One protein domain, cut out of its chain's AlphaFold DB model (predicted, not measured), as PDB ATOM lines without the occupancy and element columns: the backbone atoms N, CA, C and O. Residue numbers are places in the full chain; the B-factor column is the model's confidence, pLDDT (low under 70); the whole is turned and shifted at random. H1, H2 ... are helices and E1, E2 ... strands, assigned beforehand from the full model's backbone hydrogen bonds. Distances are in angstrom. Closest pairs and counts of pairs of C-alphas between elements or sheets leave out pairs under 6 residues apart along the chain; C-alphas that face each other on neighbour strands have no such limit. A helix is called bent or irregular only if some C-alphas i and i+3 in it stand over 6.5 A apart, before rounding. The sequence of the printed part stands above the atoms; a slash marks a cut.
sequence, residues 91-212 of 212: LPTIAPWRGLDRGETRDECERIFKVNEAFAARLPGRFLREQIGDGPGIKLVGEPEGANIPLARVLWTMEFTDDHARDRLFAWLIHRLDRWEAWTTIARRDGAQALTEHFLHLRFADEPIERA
ATOM      1  N   LEU A  91      28.589  42.998 -49.576       77.00
ATOM      2  CA  LEU A  91      27.584  43.481 -48.628       77.00
ATOM      3  C   LEU A  91      27.396  44.999 -48.748       77.00
ATOM      4  O   LEU A  91      28.380  45.723 -48.935       77.00
ATOM      5  N   PRO A  92      26.156  45.503 -48.597       75.44
ATOM      6  CA  PRO A  92      25.921  46.935 -48.549       75.44
ATOM      7  C   PRO A  92      26.654  47.530 -47.348       75.44
ATOM      8  O   PRO A  92      26.585  47.011 -46.231       75.44
ATOM      9  N   THR A  93      27.336  48.640 -47.592       69.44
ATOM     10  CA  THR A  93      27.953  49.460 -46.556       69.44
ATOM     11  C   THR A  93      27.154  50.740 -46.394       69.44
ATOM     12  O   THR A  93      26.521  51.198 -47.339       69.44
ATOM     13  N   ILE A  94      27.224  51.327 -45.206       70.62
ATOM     14  CA  ILE A  94      26.770  52.698 -44.976       70.62
ATOM     15  C   ILE A  94      27.912  53.638 -45.393       70.62
ATOM     16  O   ILE A  94      29.088  53.278 -45.263       70.62
ATOM     17  N   ALA A  95      27.614  54.815 -45.935       64.25
ATOM     18  CA  ALA A  95      28.662  55.805 -46.174       64.25
ATOM     19  C   ALA A  95      29.268  56.276 -44.830       64.25
ATOM     20  O   ALA A  95      28.524  56.491 -43.871       64.25
ATOM     21  N   PRO A  96      30.600  56.456 -44.716       57.47
ATOM     22  CA  PRO A  96      31.210  56.985 -43.496       57.47
ATOM     23  C   PRO A  96      30.629  58.367 -43.147       57.47
ATOM     24  O   PRO A  96      30.667  59.303 -43.945       57.47
ATOM     25  N   TRP A  97      30.075  58.483 -41.940       59.91
ATOM     26  CA  TRP A  97      29.290  59.634 -41.494       59.91
ATOM     27  C   TRP A  97      30.183  60.820 -41.113       59.91
ATOM     28  O   TRP A  97      30.989  60.727 -40.187       59.91
ATOM     29  N   ARG A  98      29.979  61.977 -41.753       50.44
ATOM     30  CA  ARG A  98      30.448  63.284 -41.260       50.44
ATOM     31  C   ARG A  98      29.311  64.313 -41.364       50.44
ATOM     32  O   ARG A  98      29.057  64.827 -42.447       50.44
ATOM     33  N   GLY A  99      28.645  64.633 -40.249       47.75
ATOM     34  CA  GLY A  99      27.732  65.787 -40.138       47.75
ATOM     35  C   GLY A  99      26.262  65.484 -39.803       47.75
ATOM     36  O   GLY A  99      25.873  64.336 -39.603       47.75
ATOM     37  N   LEU A 100      25.459  66.555 -39.717       41.41
ATOM     38  CA  LEU A 100      24.004  66.522 -39.521       41.41
ATOM     39  C   LEU A 100      23.312  66.245 -40.869       41.41
ATOM     40  O   LEU A 100      23.137  67.150 -41.679       41.41
ATOM     41  N   ASP A 101      23.001  64.967 -41.071       50.34
ATOM     42  CA  ASP A 101      22.046  64.356 -42.008       50.34
ATOM     43  C   ASP A 101      21.983  64.892 -43.456       50.34
ATOM     44  O   ASP A 101      21.327  65.897 -43.728       50.34
ATOM     45  N   ARG A 102      22.617  64.177 -44.408       47.47
ATOM     46  CA  ARG A 102      22.378  64.299 -45.867       47.47
ATOM     47  C   ARG A 102      22.764  63.032 -46.652       47.47
ATOM     48  O   ARG A 102      23.697  63.077 -47.453       47.47
ATOM     49  N   GLY A 103      22.054  61.916 -46.491       50.06
ATOM     50  CA  GLY A 103      22.245  60.827 -47.461       50.06
ATOM     51  C   GLY A 103      21.304  59.637 -47.360       50.06
ATOM     52  O   GLY A 103      20.720  59.250 -48.366       50.06
ATOM     53  N   GLU A 104      21.120  59.082 -46.167       58.88
ATOM     54  CA  GLU A 104      20.339  57.860 -45.974       58.88
ATOM     55  C   GLU A 104      19.278  58.093 -44.905       58.88
ATOM     56  O   GLU A 104      19.559  58.624 -43.832       58.88
ATOM     57  N   THR A 105      18.033  57.710 -45.194       70.12
ATOM     58  CA  THR A 105      16.975  57.753 -44.185       70.12
ATOM     59  C   THR A 105      17.320  56.781 -43.056       70.12
ATOM     60  O   THR A 105      17.971  55.757 -43.273       70.12
ATOM     61  N   ARG A 106      16.847  57.060 -41.834       75.94
ATOM     62  CA  ARG A 106      16.957  56.126 -40.695       75.94
ATOM     63  C   ARG A 106      16.535  54.698 -41.074       75.94
ATOM     64  O   ARG A 106      17.162  53.736 -40.637       75.94
ATOM     65  N   ASP A 107      15.509  54.575 -41.909       80.19
ATOM     66  CA  ASP A 107      14.999  53.293 -42.398       80.19
ATOM     67  C   ASP A 107      15.998  52.562 -43.305       80.19
ATOM     68  O   ASP A 107      16.126  51.340 -43.219       80.19
ATOM     69  N   GLU A 108      16.737  53.293 -44.142       80.25
ATOM     70  CA  GLU A 108      17.775  52.724 -45.001       80.25
ATOM     71  C   GLU A 108      18.981  52.248 -44.184       80.25
ATOM     72  O   GLU A 108      19.463  51.132 -44.384       80.25
ATOM     73  N   CYS A 109      19.393  53.029 -43.184       79.44
ATOM     74  CA  CYS A 109      20.452  52.632 -42.254       79.44
ATOM     75  C   CYS A 109      20.080  51.337 -41.520       79.44
ATOM     76  O   CYS A 109      20.867  50.393 -41.461       79.44
ATOM     77  N   GLU A 110      18.845  51.256 -41.018       87.44
ATOM     78  CA  GLU A 110      18.332  50.065 -40.341       87.44
ATOM     79  C   GLU A 110      18.221  48.863 -41.293       87.44
ATOM     80  O   GLU A 110      18.498  47.726 -40.901       87.44
ATOM     81  N   ARG A 111      17.873  49.085 -42.567       87.25
ATOM     82  CA  ARG A 111      17.893  48.036 -43.597       87.25
ATOM     83  C   ARG A 111      19.308  47.494 -43.802       87.25
ATOM     84  O   ARG A 111      19.487  46.275 -43.852       87.25
ATOM     85  N   ILE A 112      20.307  48.371 -43.908       86.44
ATOM     86  CA  ILE A 112      21.711  47.976 -44.079       86.44
ATOM     87  C   ILE A 112      22.220  47.245 -42.830       86.44
ATOM     88  O   ILE A 112      22.868  46.202 -42.967       86.44
ATOM     89  N   PHE A 113      21.882  47.719 -41.627       89.19
ATOM     90  CA  PHE A 113      22.204  47.028 -40.378       89.19
ATOM     91  C   PHE A 113      21.638  45.614 -40.348       89.19
ATOM     92  O   PHE A 113      22.406  44.679 -40.154       89.19
ATOM     93  N   LYS A 114      20.354  45.424 -40.662       90.50
ATOM     94  CA  LYS A 114      19.733  44.090 -40.686       90.50
ATOM     95  C   LYS A 114      20.416  43.124 -41.651       90.50
ATOM     96  O   LYS A 114      20.591  41.953 -41.321       90.50
ATOM     97  N   VAL A 115      20.812  43.591 -42.837       89.25
ATOM     98  CA  VAL A 115      21.536  42.755 -43.813       89.25
ATOM     99  C   VAL A 115      22.893  42.319 -43.253       89.25
ATOM    100  O   VAL A 115      23.247  41.142 -43.331       89.25
ATOM    101  N   ASN A 116      23.635  43.252 -42.656       88.69
ATOM    102  CA  ASN A 116      24.946  42.972 -42.078       88.69
ATOM    103  C   ASN A 116      24.850  42.108 -40.808       88.69
ATOM    104  O   ASN A 116      25.650  41.194 -40.637       88.69
ATOM    105  N   GLU A 117      23.842  42.317 -39.961       90.88
ATOM    106  CA  GLU A 117      23.549  41.491 -38.782       90.88
ATOM    107  C   GLU A 117      23.167  40.058 -39.176       90.88
ATOM    108  O   GLU A 117      23.647  39.100 -38.570       90.88
ATOM    109  N   ALA A 118      22.362  39.883 -40.230       89.75
ATOM    110  CA  ALA A 118      21.999  38.563 -40.747       89.75
ATOM    111  C   ALA A 118      23.212  37.794 -41.296       89.75
ATOM    112  O   ALA A 118      23.302  36.576 -41.131       89.75
ATOM    113  N   PHE A 119      24.159  38.496 -41.923       87.62
ATOM    114  CA  PHE A 119      25.448  37.916 -42.293       87.62
ATOM    115  C   PHE A 119      26.272  37.565 -41.045       87.62
ATOM    116  O   PHE A 119      26.733  36.431 -40.902       87.62
ATOM    117  N   ALA A 120      26.398  38.513 -40.111       87.81
ATOM    118  CA  ALA A 120      27.198  38.374 -38.900       87.81
ATOM    119  C   ALA A 120      26.692  37.280 -37.948       87.81
ATOM    120  O   ALA A 120      27.466  36.733 -37.166       87.81
ATOM    121  N   ALA A 121      25.414  36.904 -38.031       87.06
ATOM    122  CA  ALA A 121      24.845  35.786 -37.282       87.06
ATOM    123  C   ALA A 121      25.558  34.447 -37.550       87.06
ATOM    124  O   ALA A 121      25.482  33.544 -36.719       87.06
ATOM    125  N   ARG A 122      26.252  34.320 -38.690       84.12
ATOM    126  CA  ARG A 122      27.044  33.138 -39.067       84.12
ATOM    127  C   ARG A 122      28.498  33.212 -38.600       84.12
ATOM    128  O   ARG A 122      29.238  32.259 -38.818       84.12
ATOM    129  N   LEU A 123      28.920  34.334 -38.015       86.12
ATOM    130  CA  LEU A 123      30.289  34.519 -37.550       86.12
ATOM    131  C   LEU A 123      30.476  33.900 -36.152       86.12
ATOM    132  O   LEU A 123      29.618  34.091 -35.280       86.12
ATOM    133  N   PRO A 124      31.622  33.230 -35.916       83.31
ATOM    134  CA  PRO A 124      32.063  32.758 -34.602       83.31
ATOM    135  C   PRO A 124      31.977  33.823 -33.504       83.31
ATOM    136  O   PRO A 124      31.454  33.590 -32.415       83.31
ATOM    137  N   GLY A 125      32.477  35.019 -33.815       89.00
ATOM    138  CA  GLY A 125      32.438  36.192 -32.959       89.00
ATOM    139  C   GLY A 125      31.674  37.320 -33.630       89.00
ATOM    140  O   GLY A 125      31.946  37.654 -34.786       89.00
ATOM    141  N   ARG A 126      30.696  37.897 -32.926       92.38
ATOM    142  CA  ARG A 126      29.822  38.925 -33.501       92.38
ATOM    143  C   ARG A 126      29.454  40.025 -32.521       92.38
ATOM    144  O   ARG A 126      29.139  39.752 -31.361       92.38
ATOM    145  N   PHE A 127      29.445  41.257 -33.021       95.19
ATOM    146  CA  PHE A 127      28.874  42.396 -32.317       95.19
ATOM    147  C   PHE A 127      27.365  42.443 -32.537       95.19
ATOM    148  O   PHE A 127      26.879  42.226 -33.646       95.19
ATOM    149  N   LEU A 128      26.631  42.728 -31.468       94.56
ATOM    150  CA  LEU A 128      25.177  42.802 -31.452       94.56
ATOM    151  C   LEU A 128      24.760  44.113 -30.797       94.56
ATOM    152  O   LEU A 128      25.246  44.429 -29.709       94.56
ATOM    153  N   ARG A 129      23.842  44.842 -31.436       94.50
ATOM    154  CA  ARG A 129      23.101  45.928 -30.790       94.50
ATOM    155  C   ARG A 129      22.096  45.312 -29.815       94.50
ATOM    156  O   ARG A 129      21.358  44.400 -30.185       94.50
ATOM    157  N   GLU A 130      22.067  45.785 -28.578       92.94
ATOM    158  CA  GLU A 130      21.133  45.314 -27.549       92.94
ATOM    159  C   GLU A 130      20.777  46.451 -26.583       92.94
ATOM    160  O   GLU A 130      21.398  47.512 -26.614       92.94
ATOM    161  N   GLN A 131      19.772  46.241 -25.734       92.06
ATOM    162  CA  GLN A 131      19.564  47.057 -24.540       92.06
ATOM    163  C   GLN A 131      20.345  46.457 -23.370       92.06
ATOM    164  O   GLN A 131      20.243  45.259 -23.103       92.06
ATOM    165  N   ILE A 132      21.126  47.286 -22.687       89.50
ATOM    166  CA  ILE A 132      21.978  46.900 -21.565       89.50
ATOM    167  C   ILE A 132      21.577  47.772 -20.379       89.50
ATOM    168  O   ILE A 132      21.760  48.988 -20.386       89.50
ATOM    169  N   GLY A 133      20.930  47.148 -19.393       87.06
ATOM    170  CA  GLY A 133      20.184  47.889 -18.378       87.06
ATOM    171  C   GLY A 133      19.058  48.697 -19.028       87.06
ATOM    172  O   GLY A 133      18.266  48.149 -19.795       87.06
ATOM    173  N   ASP A 134      19.029  49.997 -18.744       88.56
ATOM    174  CA  ASP A 134      18.050  50.941 -19.301       88.56
ATOM    175  C   ASP A 134      18.576  51.689 -20.543       88.56
ATOM    176  O   ASP A 134      17.888  52.564 -21.075       88.56
ATOM    177  N   GLY A 135      19.800  51.382 -20.992       91.50
ATOM    178  CA  GLY A 135      20.496  52.118 -22.043       91.50
ATOM    179  C   GLY A 135      20.824  51.278 -23.284       91.50
ATOM    180  O   GLY A 135      21.004  50.060 -23.196       91.50
ATOM    181  N   PRO A 136      20.961  51.918 -24.458       95.19
ATOM    182  CA  PRO A 136      21.399  51.243 -25.671       95.19
ATOM    183  C   PRO A 136      22.853  50.796 -25.536       95.19
ATOM    184  O   PRO A 136      23.710  51.545 -25.075       95.19
ATOM    185  N   GLY A 137      23.155  49.586 -25.992       95.75
ATOM    186  CA  GLY A 137      24.478  48.994 -25.874       95.75
ATOM    187  C   GLY A 137      24.891  48.159 -27.078       95.75
ATOM    188  O   GLY A 137      24.095  47.824 -27.959       95.75
ATOM    189  N   ILE A 138      26.177  47.827 -27.112       96.94
ATOM    190  CA  ILE A 138      26.750  46.846 -28.032       96.94
ATOM    191  C   ILE A 138      27.459  45.794 -27.196       96.94
ATOM    192  O   ILE A 138      28.239  46.127 -26.304       96.94
ATOM    193  N   LYS A 139      27.231  44.522 -27.518       95.69
ATOM    194  CA  LYS A 139      27.992  43.405 -26.957       95.69
ATOM    195  C   LYS A 139      28.728  42.641 -28.041       95.69
ATOM    196  O   LYS A 139      28.202  42.450 -29.133       95.69
ATOM    197  N   LEU A 140      29.915  42.152 -27.712       95.81
ATOM    198  CA  LEU A 140      30.618  41.128 -28.466       95.81
ATOM    199  C   LEU A 140      30.318  39.775 -27.840       95.81
ATOM    200  O   LEU A 140      30.600  39.543 -26.661       95.81
ATOM    201  N   VAL A 141      29.784  38.872 -28.646       92.81
ATOM    202  CA  VAL A 141      29.521  37.493 -28.248       92.81
ATOM    203  C   VAL A 141      30.478  36.586 -29.006       92.81
ATOM    204  O   VAL A 141      30.553  36.665 -30.232       92.81
ATOM    205  N   GLY A 142      31.217  35.754 -28.274       87.06
ATOM    206  CA  GLY A 142      32.072  34.720 -28.852       87.06
ATOM    207  C   GLY A 142      31.316  33.426 -29.141       87.06
ATOM    208  O   GLY A 142      30.132  33.289 -28.817       87.06
ATOM    209  N   GLU A 143      32.026  32.454 -29.713       78.56
ATOM    210  CA  GLU A 143      31.479  31.117 -29.929       78.56
ATOM    211  C   GLU A 143      30.947  30.511 -28.626       78.56
ATOM    212  O   GLU A 143      31.529  30.726 -27.557       78.56
ATOM    213  N   PRO A 144      29.842  29.754 -28.690       68.69
ATOM    214  CA  PRO A 144      29.377  29.006 -27.539       68.69
ATOM    215  C   PRO A 144      30.414  27.962 -27.113       68.69
ATOM    216  O   PRO A 144      30.799  27.104 -27.902       68.69
ATOM    217  N   GLU A 145      30.829  28.006 -25.849       61.53
ATOM    218  CA  GLU A 145      31.728  27.014 -25.253       61.53
ATOM    219  C   GLU A 145      30.931  26.093 -24.310       61.53
ATOM    220  O   GLU A 145      30.083  26.559 -23.546       61.53
ATOM    221  N   GLY A 146      31.200  24.781 -24.344       55.81
ATOM    222  CA  GLY A 146      30.651  23.799 -23.394       55.81
ATOM    223  C   GLY A 146      29.987  22.572 -24.036       55.81
ATOM    224  O   GLY A 146      29.288  22.673 -25.036       55.81
ATOM    225  N   ALA A 147      30.189  21.393 -23.431       54.88
ATOM    226  CA  ALA A 147      29.770  20.100 -23.989       54.88
ATOM    227  C   ALA A 147      28.268  19.766 -23.840       54.88
ATOM    228  O   ALA A 147      27.785  18.896 -24.552       54.88
ATOM    229  N   ASN A 148      27.533  20.430 -22.932       52.16
ATOM    230  CA  ASN A 148      26.148  20.048 -22.595       52.16
ATOM    231  C   ASN A 148      25.099  21.164 -22.758       52.16
ATOM    232  O   ASN A 148      23.938  20.845 -22.989       52.16
ATOM    233  N   ILE A 149      25.473  22.449 -22.677       52.91
ATOM    234  CA  ILE A 149      24.624  23.589 -23.070       52.91
ATOM    235  C   ILE A 149      25.551  24.671 -23.645       52.91
ATOM    236  O   ILE A 149      26.283  25.288 -22.871       52.91
ATOM    237  N   PRO A 150      25.561  24.900 -24.969       55.31
ATOM    238  CA  PRO A 150      26.368  25.950 -25.576       55.31
ATOM    239  C   PRO A 150      25.844  27.327 -25.141       55.31
ATOM    240  O   PRO A 150      24.852  27.822 -25.674       55.31
ATOM    241  N   LEU A 151      26.502  27.952 -24.161       59.94
ATOM    242  CA  LEU A 151      26.235  29.336 -23.772       59.94
ATOM    243  C   LEU A 151      27.233  30.241 -24.484       59.94
ATOM    244  O   LEU A 151      28.442  30.149 -24.283       59.94
ATOM    245  N   ALA A 152      26.715  31.120 -25.336       68.06
ATOM    246  CA  ALA A 152      27.531  32.115 -26.008       68.06
ATOM    247  C   ALA A 152      28.061  33.116 -24.968       68.06
ATOM    248  O   ALA A 152      27.283  33.795 -24.292       68.06
ATOM    249  N   ARG A 153      29.385  33.176 -24.799       83.38
ATOM    250  CA  ARG A 153      30.022  34.030 -23.792       83.38
ATOM    251  C   ARG A 153      30.072  35.474 -24.284       83.38
ATOM    252  O   ARG A 153      30.544  35.742 -25.389       83.38
ATOM    253  N   VAL A 154      29.632  36.408 -23.442       91.75
ATOM    254  CA  VAL A 154      29.851  37.841 -23.668       91.75
ATOM    255  C   VAL A 154      31.316  38.155 -23.367       91.75
ATOM    256  O   VAL A 154      31.793  37.894 -22.263       91.75
ATOM    257  N   LEU A 155      32.037  38.658 -24.367       93.94
ATOM    258  CA  LEU A 155      33.475  38.945 -24.294       93.94
ATOM    259  C   LEU A 155      33.773  40.431 -24.094       93.94
ATOM    260  O   LEU A 155      34.818  40.781 -23.558       93.94
ATOM    261  N   TRP A 156      32.868  41.297 -24.539       96.25
ATOM    262  CA  TRP A 156      33.001  42.744 -24.440       96.25
ATOM    263  C   TRP A 156      31.616  43.378 -24.477       96.25
ATOM    264  O   TRP A 156      30.723  42.863 -25.149       96.25
ATOM    265  N   THR A 157      31.457  44.494 -23.777       95.69
ATOM    266  CA  THR A 157      30.211  45.250 -23.704       95.69
ATOM    267  C   THR A 157      30.524  46.736 -23.604       95.69
ATOM    268  O   THR A 157      31.465  47.116 -22.907       95.69
ATOM    269  N   MET A 158      29.712  47.570 -24.251       95.62
ATOM    270  CA  MET A 158      29.722  49.020 -24.088       95.62
ATOM    271  C   MET A 158      28.294  49.562 -24.089       95.62
ATOM    272  O   MET A 158      27.496  49.215 -24.960       95.62
ATOM    273  N   GLU A 159      27.996  50.413 -23.114       95.88
ATOM    274  CA  GLU A 159      26.750  51.174 -23.004       95.88
ATOM    275  C   GLU A 159      26.919  52.566 -23.628       95.88
ATOM    276  O   GLU A 159      28.016  53.129 -23.640       95.88
ATOM    277  N   PHE A 160      25.824  53.126 -24.138       93.50
ATOM    278  CA  PHE A 160      25.776  54.430 -24.795       93.50
ATOM    279  C   PHE A 160      24.689  55.309 -24.185       93.50
ATOM    280  O   PHE A 160      23.729  54.833 -23.585       93.50
ATOM    281  N   THR A 161      24.825  56.620 -24.389       91.50
ATOM    282  CA  THR A 161      23.846  57.615 -23.933       91.50
ATOM    283  C   THR A 161      22.520  57.531 -24.682       91.50
ATOM    284  O   THR A 161      21.476  57.848 -24.119       91.50
ATOM    285  N   ASP A 162      22.560  57.142 -25.956       90.06
ATOM    286  CA  ASP A 162      21.414  57.101 -26.857       90.06
ATOM    287  C   ASP A 162      21.680  56.176 -28.060       90.06
ATOM    288  O   ASP A 162      22.816  55.768 -28.333       90.06
ATOM    289  N   ASP A 163      20.607  55.829 -28.779       89.69
ATOM    290  CA  ASP A 163      20.669  54.956 -29.955       89.69
ATOM    291  C   ASP A 163      21.581  55.531 -31.047       89.69
ATOM    292  O   ASP A 163      22.249  54.778 -31.751       89.69
ATOM    293  N   HIS A 164      21.652  56.859 -31.177       85.88
ATOM    294  CA  HIS A 164      22.442  57.511 -32.217       85.88
ATOM    295  C   HIS A 164      23.950  57.357 -31.968       85.88
ATOM    296  O   HIS A 164      24.717  57.089 -32.895       85.88
ATOM    297  N   ALA A 165      24.403  57.481 -30.721       87.81
ATOM    298  CA  ALA A 165      25.783  57.210 -30.336       87.81
ATOM    299  C   ALA A 165      26.150  55.733 -30.558       87.81
ATOM    300  O   ALA A 165      27.193  55.460 -31.160       87.81
ATOM    301  N   ARG A 166      25.268  54.803 -30.161       92.44
ATOM    302  CA  ARG A 166      25.433  53.361 -30.406       92.44
ATOM    303  C   ARG A 166      25.562  53.058 -31.899       92.44
ATOM    304  O   ARG A 166      26.510  52.401 -32.322       92.44
ATOM    305  N   ASP A 167      24.622  53.544 -32.703       89.88
ATOM    306  CA  ASP A 167      24.527  53.210 -34.124       89.88
ATOM    307  C   ASP A 167      25.703  53.773 -34.933       89.88
ATOM    308  O   ASP A 167      26.148  53.132 -35.886       89.88
ATOM    309  N   ARG A 168      26.294  54.903 -34.517       87.69
ATOM    310  CA  ARG A 168      27.546  55.406 -35.111       87.69
ATOM    311  C   ARG A 168      28.719  54.453 -34.891       87.69
ATOM    312  O   ARG A 168      29.453  54.183 -35.842       87.69
ATOM    313  N   LEU A 169      28.893  53.922 -33.673       90.38
ATOM    314  CA  LEU A 169      29.934  52.916 -33.445       90.38
ATOM    315  C   LEU A 169      29.611  51.628 -34.206       90.38
ATOM    316  O   LEU A 169      30.497  51.038 -34.819       90.38
ATOM    317  N   PHE A 170      28.349  51.203 -34.219       91.44
ATOM    318  CA  PHE A 170      27.956  49.981 -34.912       91.44
ATOM    319  C   PHE A 170      28.177  50.060 -36.430       91.44
ATOM    320  O   PHE A 170      28.691  49.114 -37.026       91.44
ATOM    321  N   ALA A 171      27.894  51.207 -37.054       87.88
ATOM    322  CA  ALA A 171      28.237  51.461 -38.451       87.88
ATOM    323  C   ALA A 171      29.752  51.352 -38.694       87.88
ATOM    324  O   ALA A 171      30.181  50.671 -39.627       87.88
ATOM    325  N   TRP A 172      30.566  51.941 -37.808       88.75
ATOM    326  CA  TRP A 172      32.025  51.819 -37.868       88.75
ATOM    327  C   TRP A 172      32.493  50.357 -37.757       88.75
ATOM    328  O   TRP A 172      33.363  49.938 -38.527       88.75
ATOM    329  N   LEU A 173      31.880  49.557 -36.878       91.31
ATOM    330  CA  LEU A 173      32.166  48.124 -36.748       91.31
ATOM    331  C   LEU A 173      31.798  47.349 -38.022       91.31
ATOM    332  O   LEU A 173      32.561  46.481 -38.444       91.31
ATOM    333  N   ILE A 174      30.665  47.655 -38.663       87.69
ATOM    334  CA  ILE A 174      30.200  46.946 -39.868       87.69
ATOM    335  C   ILE A 174      31.167  47.101 -41.047       87.69
ATOM    336  O   ILE A 174      31.413  46.132 -41.775       87.69
ATOM    337  N   HIS A 175      31.786  48.274 -41.204       84.31
ATOM    338  CA  HIS A 175      32.823  48.483 -42.226       84.31
ATOM    339  C   HIS A 175      34.027  47.548 -42.063       84.31
ATOM    340  O   HIS A 175      34.814  47.415 -42.991       84.31
ATOM    341  N   ARG A 176      34.163  46.899 -40.901       87.62
ATOM    342  CA  ARG A 176      35.278  46.026 -40.520       87.62
ATOM    343  C   ARG A 176      34.797  44.620 -40.149       87.62
ATOM    344  O   ARG A 176      35.455  43.931 -39.382       87.62
ATOM    345  N   LEU A 177      33.645  44.175 -40.675       86.25
ATOM    346  CA  LEU A 177      33.124  42.807 -40.461       86.25
ATOM    347  C   LEU A 177      34.166  41.697 -40.700       86.25
ATOM    348  O   LEU A 177      34.171  40.706 -39.979       86.25
ATOM    349  N   ASP A 178      35.060  41.864 -41.674       82.00
ATOM    350  CA  ASP A 178      36.167  40.945 -41.975       82.00
ATOM    351  C   ASP A 178      37.200  40.836 -40.835       82.00
ATOM    352  O   ASP A 178      37.980  39.888 -40.791       82.00
ATOM    353  N   ARG A 179      37.185  41.775 -39.884       87.88
ATOM    354  CA  ARG A 179      38.109  41.865 -38.744       87.88
ATOM    355  C   ARG A 179      37.508  41.375 -37.432       87.88
ATOM    356  O   ARG A 179      38.235  41.186 -36.458       87.88
ATOM    357  N   TRP A 180      36.201  41.121 -37.387       91.38
ATOM    358  CA  TRP A 180      35.503  40.762 -36.149       91.38
ATOM    359  C   TRP A 180      36.044  39.483 -35.504       91.38
ATOM    360  O   TRP A 180      36.116  39.400 -34.279       91.38
ATOM    361  N   GLU A 181      36.478  38.506 -36.297       88.12
ATOM    362  CA  GLU A 181      37.099  37.274 -35.798       88.12
ATOM    363  C   GLU A 181      38.451  37.545 -35.112       88.12
ATOM    364  O   GLU A 181      38.698  37.088 -33.989       88.12
ATOM    365  N   ALA A 182      39.300  38.371 -35.731       88.50
ATOM    366  CA  ALA A 182      40.570  38.791 -35.144       88.50
ATOM    367  C   ALA A 182      40.345  39.568 -33.836       88.50
ATOM    368  O   ALA A 182      40.975  39.287 -32.817       88.50
ATOM    369  N   TRP A 183      39.378  40.482 -33.818       94.06
ATOM    370  CA  TRP A 183      39.023  41.254 -32.624       94.06
ATOM    371  C   TRP A 183      38.403  40.404 -31.510       94.06
ATOM    372  O   TRP A 183      38.662  40.630 -30.328       94.06
ATOM    373  N   THR A 184      37.643  39.371 -31.871       92.50
ATOM    374  CA  THR A 184      37.144  38.362 -30.924       92.50
ATOM    375  C   THR A 184      38.294  37.625 -30.254       92.50
ATOM    376  O   THR A 184      38.243  37.370 -29.051       92.50
ATOM    377  N   THR A 185      39.358  37.337 -31.004       91.06
ATOM    378  CA  THR A 185      40.574  36.726 -30.460       91.06
ATOM    379  C   THR A 185      41.265  37.652 -29.460       91.06
ATOM    380  O   THR A 185      41.645  37.181 -28.389       91.06
ATOM    381  N   ILE A 186      41.354  38.959 -29.744       93.69
ATOM    382  CA  ILE A 186      41.881  39.959 -28.795       93.69
ATOM    383  C   ILE A 186      41.059  39.940 -27.501       93.69
ATOM    384  O   ILE A 186      41.614  39.735 -26.426       93.69
ATOM    385  N   ALA A 187      39.731  40.060 -27.585       94.12
ATOM    386  CA  ALA A 187      38.883  40.065 -26.390       94.12
ATOM    387  C   ALA A 187      38.948  38.751 -25.598       94.12
ATOM    388  O   ALA A 187      38.908  38.765 -24.368       94.12
ATOM    389  N   ARG A 188      39.056  37.607 -26.284       91.12
ATOM    390  CA  ARG A 188      39.144  36.284 -25.650       91.12
ATOM    391  C   ARG A 188      40.488  36.064 -24.954       91.12
ATOM    392  O   ARG A 188      40.503  35.512 -23.857       91.12
ATOM    393  N   ARG A 189      41.595  36.447 -25.599       92.31
ATOM    394  CA  ARG A 189      42.960  36.190 -25.116       92.31
ATOM    395  C   ARG A 189      43.440  37.255 -24.135       92.31
ATOM    396  O   ARG A 189      43.987  36.914 -23.092       92.31
ATOM    397  N   ASP A 190      43.211  38.519 -24.477       93.56
ATOM    398  CA  ASP A 190      43.801  39.683 -23.812       93.56
ATOM    399  C   ASP A 190      42.757  40.475 -22.996       93.56
ATOM    400  O   ASP A 190      43.104  41.333 -22.185       93.56
ATOM    401  N   GLY A 191      41.469  40.150 -23.153       92.69
ATOM    402  CA  GLY A 191      40.365  40.700 -22.367       92.69
ATOM    403  C   GLY A 191      39.655  41.896 -23.011       92.69
ATOM    404  O   GLY A 191      40.094  42.478 -24.003       92.69
ATOM    405  N   ALA A 192      38.524  42.288 -22.416       93.44
ATOM    406  CA  ALA A 192      37.671  43.371 -22.916       93.44
ATOM    407  C   ALA A 192      38.386  44.737 -22.968       93.44
ATOM    408  O   ALA A 192      38.144  45.536 -23.878       93.44
ATOM    409  N   GLN A 193      39.277  45.011 -22.011       95.25
ATOM    410  CA  GLN A 193      40.041  46.259 -21.985       95.25
ATOM    411  C   GLN A 193      40.982  46.358 -23.190       95.25
ATOM    412  O   GLN A 193      40.963  47.374 -23.877       95.25
ATOM    413  N   ALA A 194      41.721  45.288 -23.501       95.19
ATOM    414  CA  ALA A 194      42.630  45.254 -24.644       95.19
ATOM    415  C   ALA A 194      41.894  45.504 -25.970       95.19
ATOM    416  O   ALA A 194      42.379  46.247 -26.819       95.19
ATOM    417  N   LEU A 195      40.684  44.952 -26.132       96.12
ATOM    418  CA  LEU A 195      39.861  45.242 -27.308       96.12
ATOM    419  C   LEU A 195      39.420  46.716 -27.362       96.12
ATOM    420  O   LEU A 195      39.408  47.322 -28.431       96.12
ATOM    421  N   THR A 196      39.077  47.306 -26.218       95.56
ATOM    422  CA  THR A 196      38.694  48.726 -26.149       95.56
ATOM    423  C   THR A 196      39.865  49.631 -26.531       95.56
ATOM    424  O   THR A 196      39.700  50.539 -27.339       95.56
ATOM    425  N   GLU A 197      41.057  49.359 -26.000       94.75
ATOM    426  CA  GLU A 197      42.290  50.069 -26.356       94.75
ATOM    427  C   GLU A 197      42.624  49.903 -27.841       94.75
ATOM    428  O   GLU A 197      42.971  50.877 -28.506       94.75
ATOM    429  N   HIS A 198      42.441  48.698 -28.390       94.19
ATOM    430  CA  HIS A 198      42.591  48.443 -29.823       94.19
ATOM    431  C   HIS A 198      41.664  49.332 -30.655       94.19
ATOM    432  O   HIS A 198      42.126  50.009 -31.569       94.19
ATOM    433  N   PHE A 199      40.379  49.419 -30.304       94.38
ATOM    434  CA  PHE A 199      39.438  50.307 -30.995       94.38
ATOM    435  C   PHE A 199      39.826  51.777 -30.916       94.38
ATOM    436  O   PHE A 199      39.670  52.488 -31.907       94.38
ATOM    437  N   LEU A 200      40.350  52.235 -29.778       92.19
ATOM    438  CA  LEU A 200      40.852  53.600 -29.654       92.19
ATOM    439  C   LEU A 200      42.048  53.828 -30.584       92.19
ATOM    440  O   LEU A 200      42.050  54.808 -31.324       92.19
ATOM    441  N   HIS A 201      43.016  52.909 -30.626       90.31
ATOM    442  CA  HIS A 201      44.139  53.012 -31.559       90.31
ATOM    443  C   HIS A 201      43.677  53.057 -33.016       90.31
ATOM    444  O   HIS A 201      44.152  53.903 -33.765       90.31
ATOM    445  N   LEU A 202      42.725  52.204 -33.411       90.75
ATOM    446  CA  LEU A 202      42.184  52.213 -34.772       90.75
ATOM    447  C   LEU A 202      41.450  53.519 -35.083       90.75
ATOM    448  O   LEU A 202      41.692  54.123 -36.122       90.75
ATOM    449  N   ARG A 203      40.578  53.973 -34.177       86.75
ATOM    450  CA  ARG A 203      39.746  55.161 -34.392       86.75
ATOM    451  C   ARG A 203      40.567  56.440 -34.527       86.75
ATOM    452  O   ARG A 203      40.106  57.346 -35.209       86.75
ATOM    453  N   PHE A 204      41.717  56.523 -33.864       86.12
ATOM    454  CA  PHE A 204      42.600  57.689 -33.909       86.12
ATOM    455  C   PHE A 204      43.776  57.534 -34.883       86.12
ATOM    456  O   PHE A 204      44.538  58.483 -35.051       86.12
ATOM    457  N   ALA A 205      43.938  56.375 -35.531       83.75
ATOM    458  CA  ALA A 205      45.062  56.126 -36.434       83.75
ATOM    459  C   ALA A 205      45.068  57.072 -37.646       83.75
ATOM    460  O   ALA A 205      46.136  57.452 -38.117       83.75
ATOM    461  N   ASP A 206      43.888  57.441 -38.143       75.31
ATOM    462  CA  ASP A 206      43.669  58.252 -39.343       75.31
ATOM    463  C   ASP A 206      43.298  59.716 -39.039       75.31
ATOM    464  O   ASP A 206      43.049  60.501 -39.961       75.31
ATOM    465  N   GLU A 207      43.235  60.110 -37.762       79.00
ATOM    466  CA  GLU A 207      42.857  61.475 -37.405       79.00
ATOM    467  C   GLU A 207      43.995  62.467 -37.701       79.00
ATOM    468  O   GLU A 207      45.139  62.265 -37.276       79.00
ATOM    469  N   PRO A 208      43.714  63.570 -38.420       72.31
ATOM    470  CA  PRO A 208      44.732  64.559 -38.725       72.31
ATOM    471  C   PRO A 208      45.165  65.272 -37.443       72.31
ATOM    472  O   PRO A 208      44.350  65.848 -36.726       72.31
ATOM    473  N   ILE A 209      46.471  65.308 -37.191       72.88
ATOM    474  CA  ILE A 209      47.044  66.243 -36.223       72.88
ATOM    475  C   ILE A 209      47.193  67.576 -36.956       72.88
ATOM    476  O   ILE A 209      48.060  67.699 -37.825       72.88
ATOM    477  N   GLU A 210      46.356  68.565 -36.631       70.31
ATOM    478  CA  GLU A 210      46.592  69.950 -37.053       70.31
ATOM    479  C   GLU A 210      47.966  70.378 -36.524       70.31
ATOM    480  O   GLU A 210      48.161  70.610 -35.331       70.31
ATOM    481  N   ARG A 211      48.961  70.418 -37.411       52.75
ATOM    482  CA  ARG A 211      50.255  71.021 -37.108       52.75
ATOM    483  C   ARG A 211      50.117  72.511 -37.395       52.75
ATOM    484  O   ARG A 211      50.007  72.887 -38.561       52.75
ATOM    485  N   ALA A 212      50.048  73.306 -36.328       50.09
ATOM    486  CA  ALA A 212      50.181  74.761 -36.387       50.09
ATOM    487  C   ALA A 212      51.533  75.177 -36.988       50.09
ATOM    488  O   ALA A 212      52.523  74.431 -36.784       50.09
TER     489      ALA A 212
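AT A GLANCE: This is residues 91 to 212 of the 212 residues of an uncharacterized protein of Dinoroseobacter sp (UniProt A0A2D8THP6). A strongly twisted three-stranded sheet is covered by H2, H3 and H4 in two layers, helices on one face of a sheet, while H1 grazes the sheet beside edge strand E1. Residues 204 to 212 stick out as a tail. The printed part has 122 residues, with four named helices and three named strands that follow one another along the chain as H1 E1 E2 E3 H2 H3 H4. The strands form a meander, each the antiparallel neighbour of the one before, in the order E1 - E2 - E3. The class is mixed, helices and strands, and the whole is compact, with a radius of gyration of the C-alphas of 15.6 A and spans of 56 by 38 by 31 A.

IN THESE COORDINATES: After residues 91 to 105, which hold no named element, H1 spans residues 106 to 120, 20.6 A long, from C-alpha 106 at (16.957, 56.126, -40.695). E1 is residues 126 to 132, E2 135 to 145, 27.7 A, and E3 151 to 159, 21.9 A. H2 is residues 163 to 174, H3 177 to 189, and H4 192 to 205, ending with C-alpha 205 at (45.062, 56.126, -36.434).

HOW THE PARTS SIT: E1 and E2 form a hairpin, with N 128 and O 139 2.8 A apart. E2 and E3 form another, with N 140 and O 156 2.8 A apart. H3 is irregular, with C-alphas 178 and 181 7.2 A apart. H3 and H4 touch as a helical hairpin, closest at the C-alphas of Ala 187 and Leu 195, 5.3 A. Every O i to N i+4 pair is within hydrogen-bond range in H1, H2 and H4, and 7 of 9 are in H3.

THE WHOLE: The C-alphas of Asn 148 and Ala 212, the two farthest apart, are 61.3 A apart. The printed part has no cut, and the six links are tight. The pLDDT is under 70 at residues 93, 95 to 104, 144 to 152 and 211 to 212.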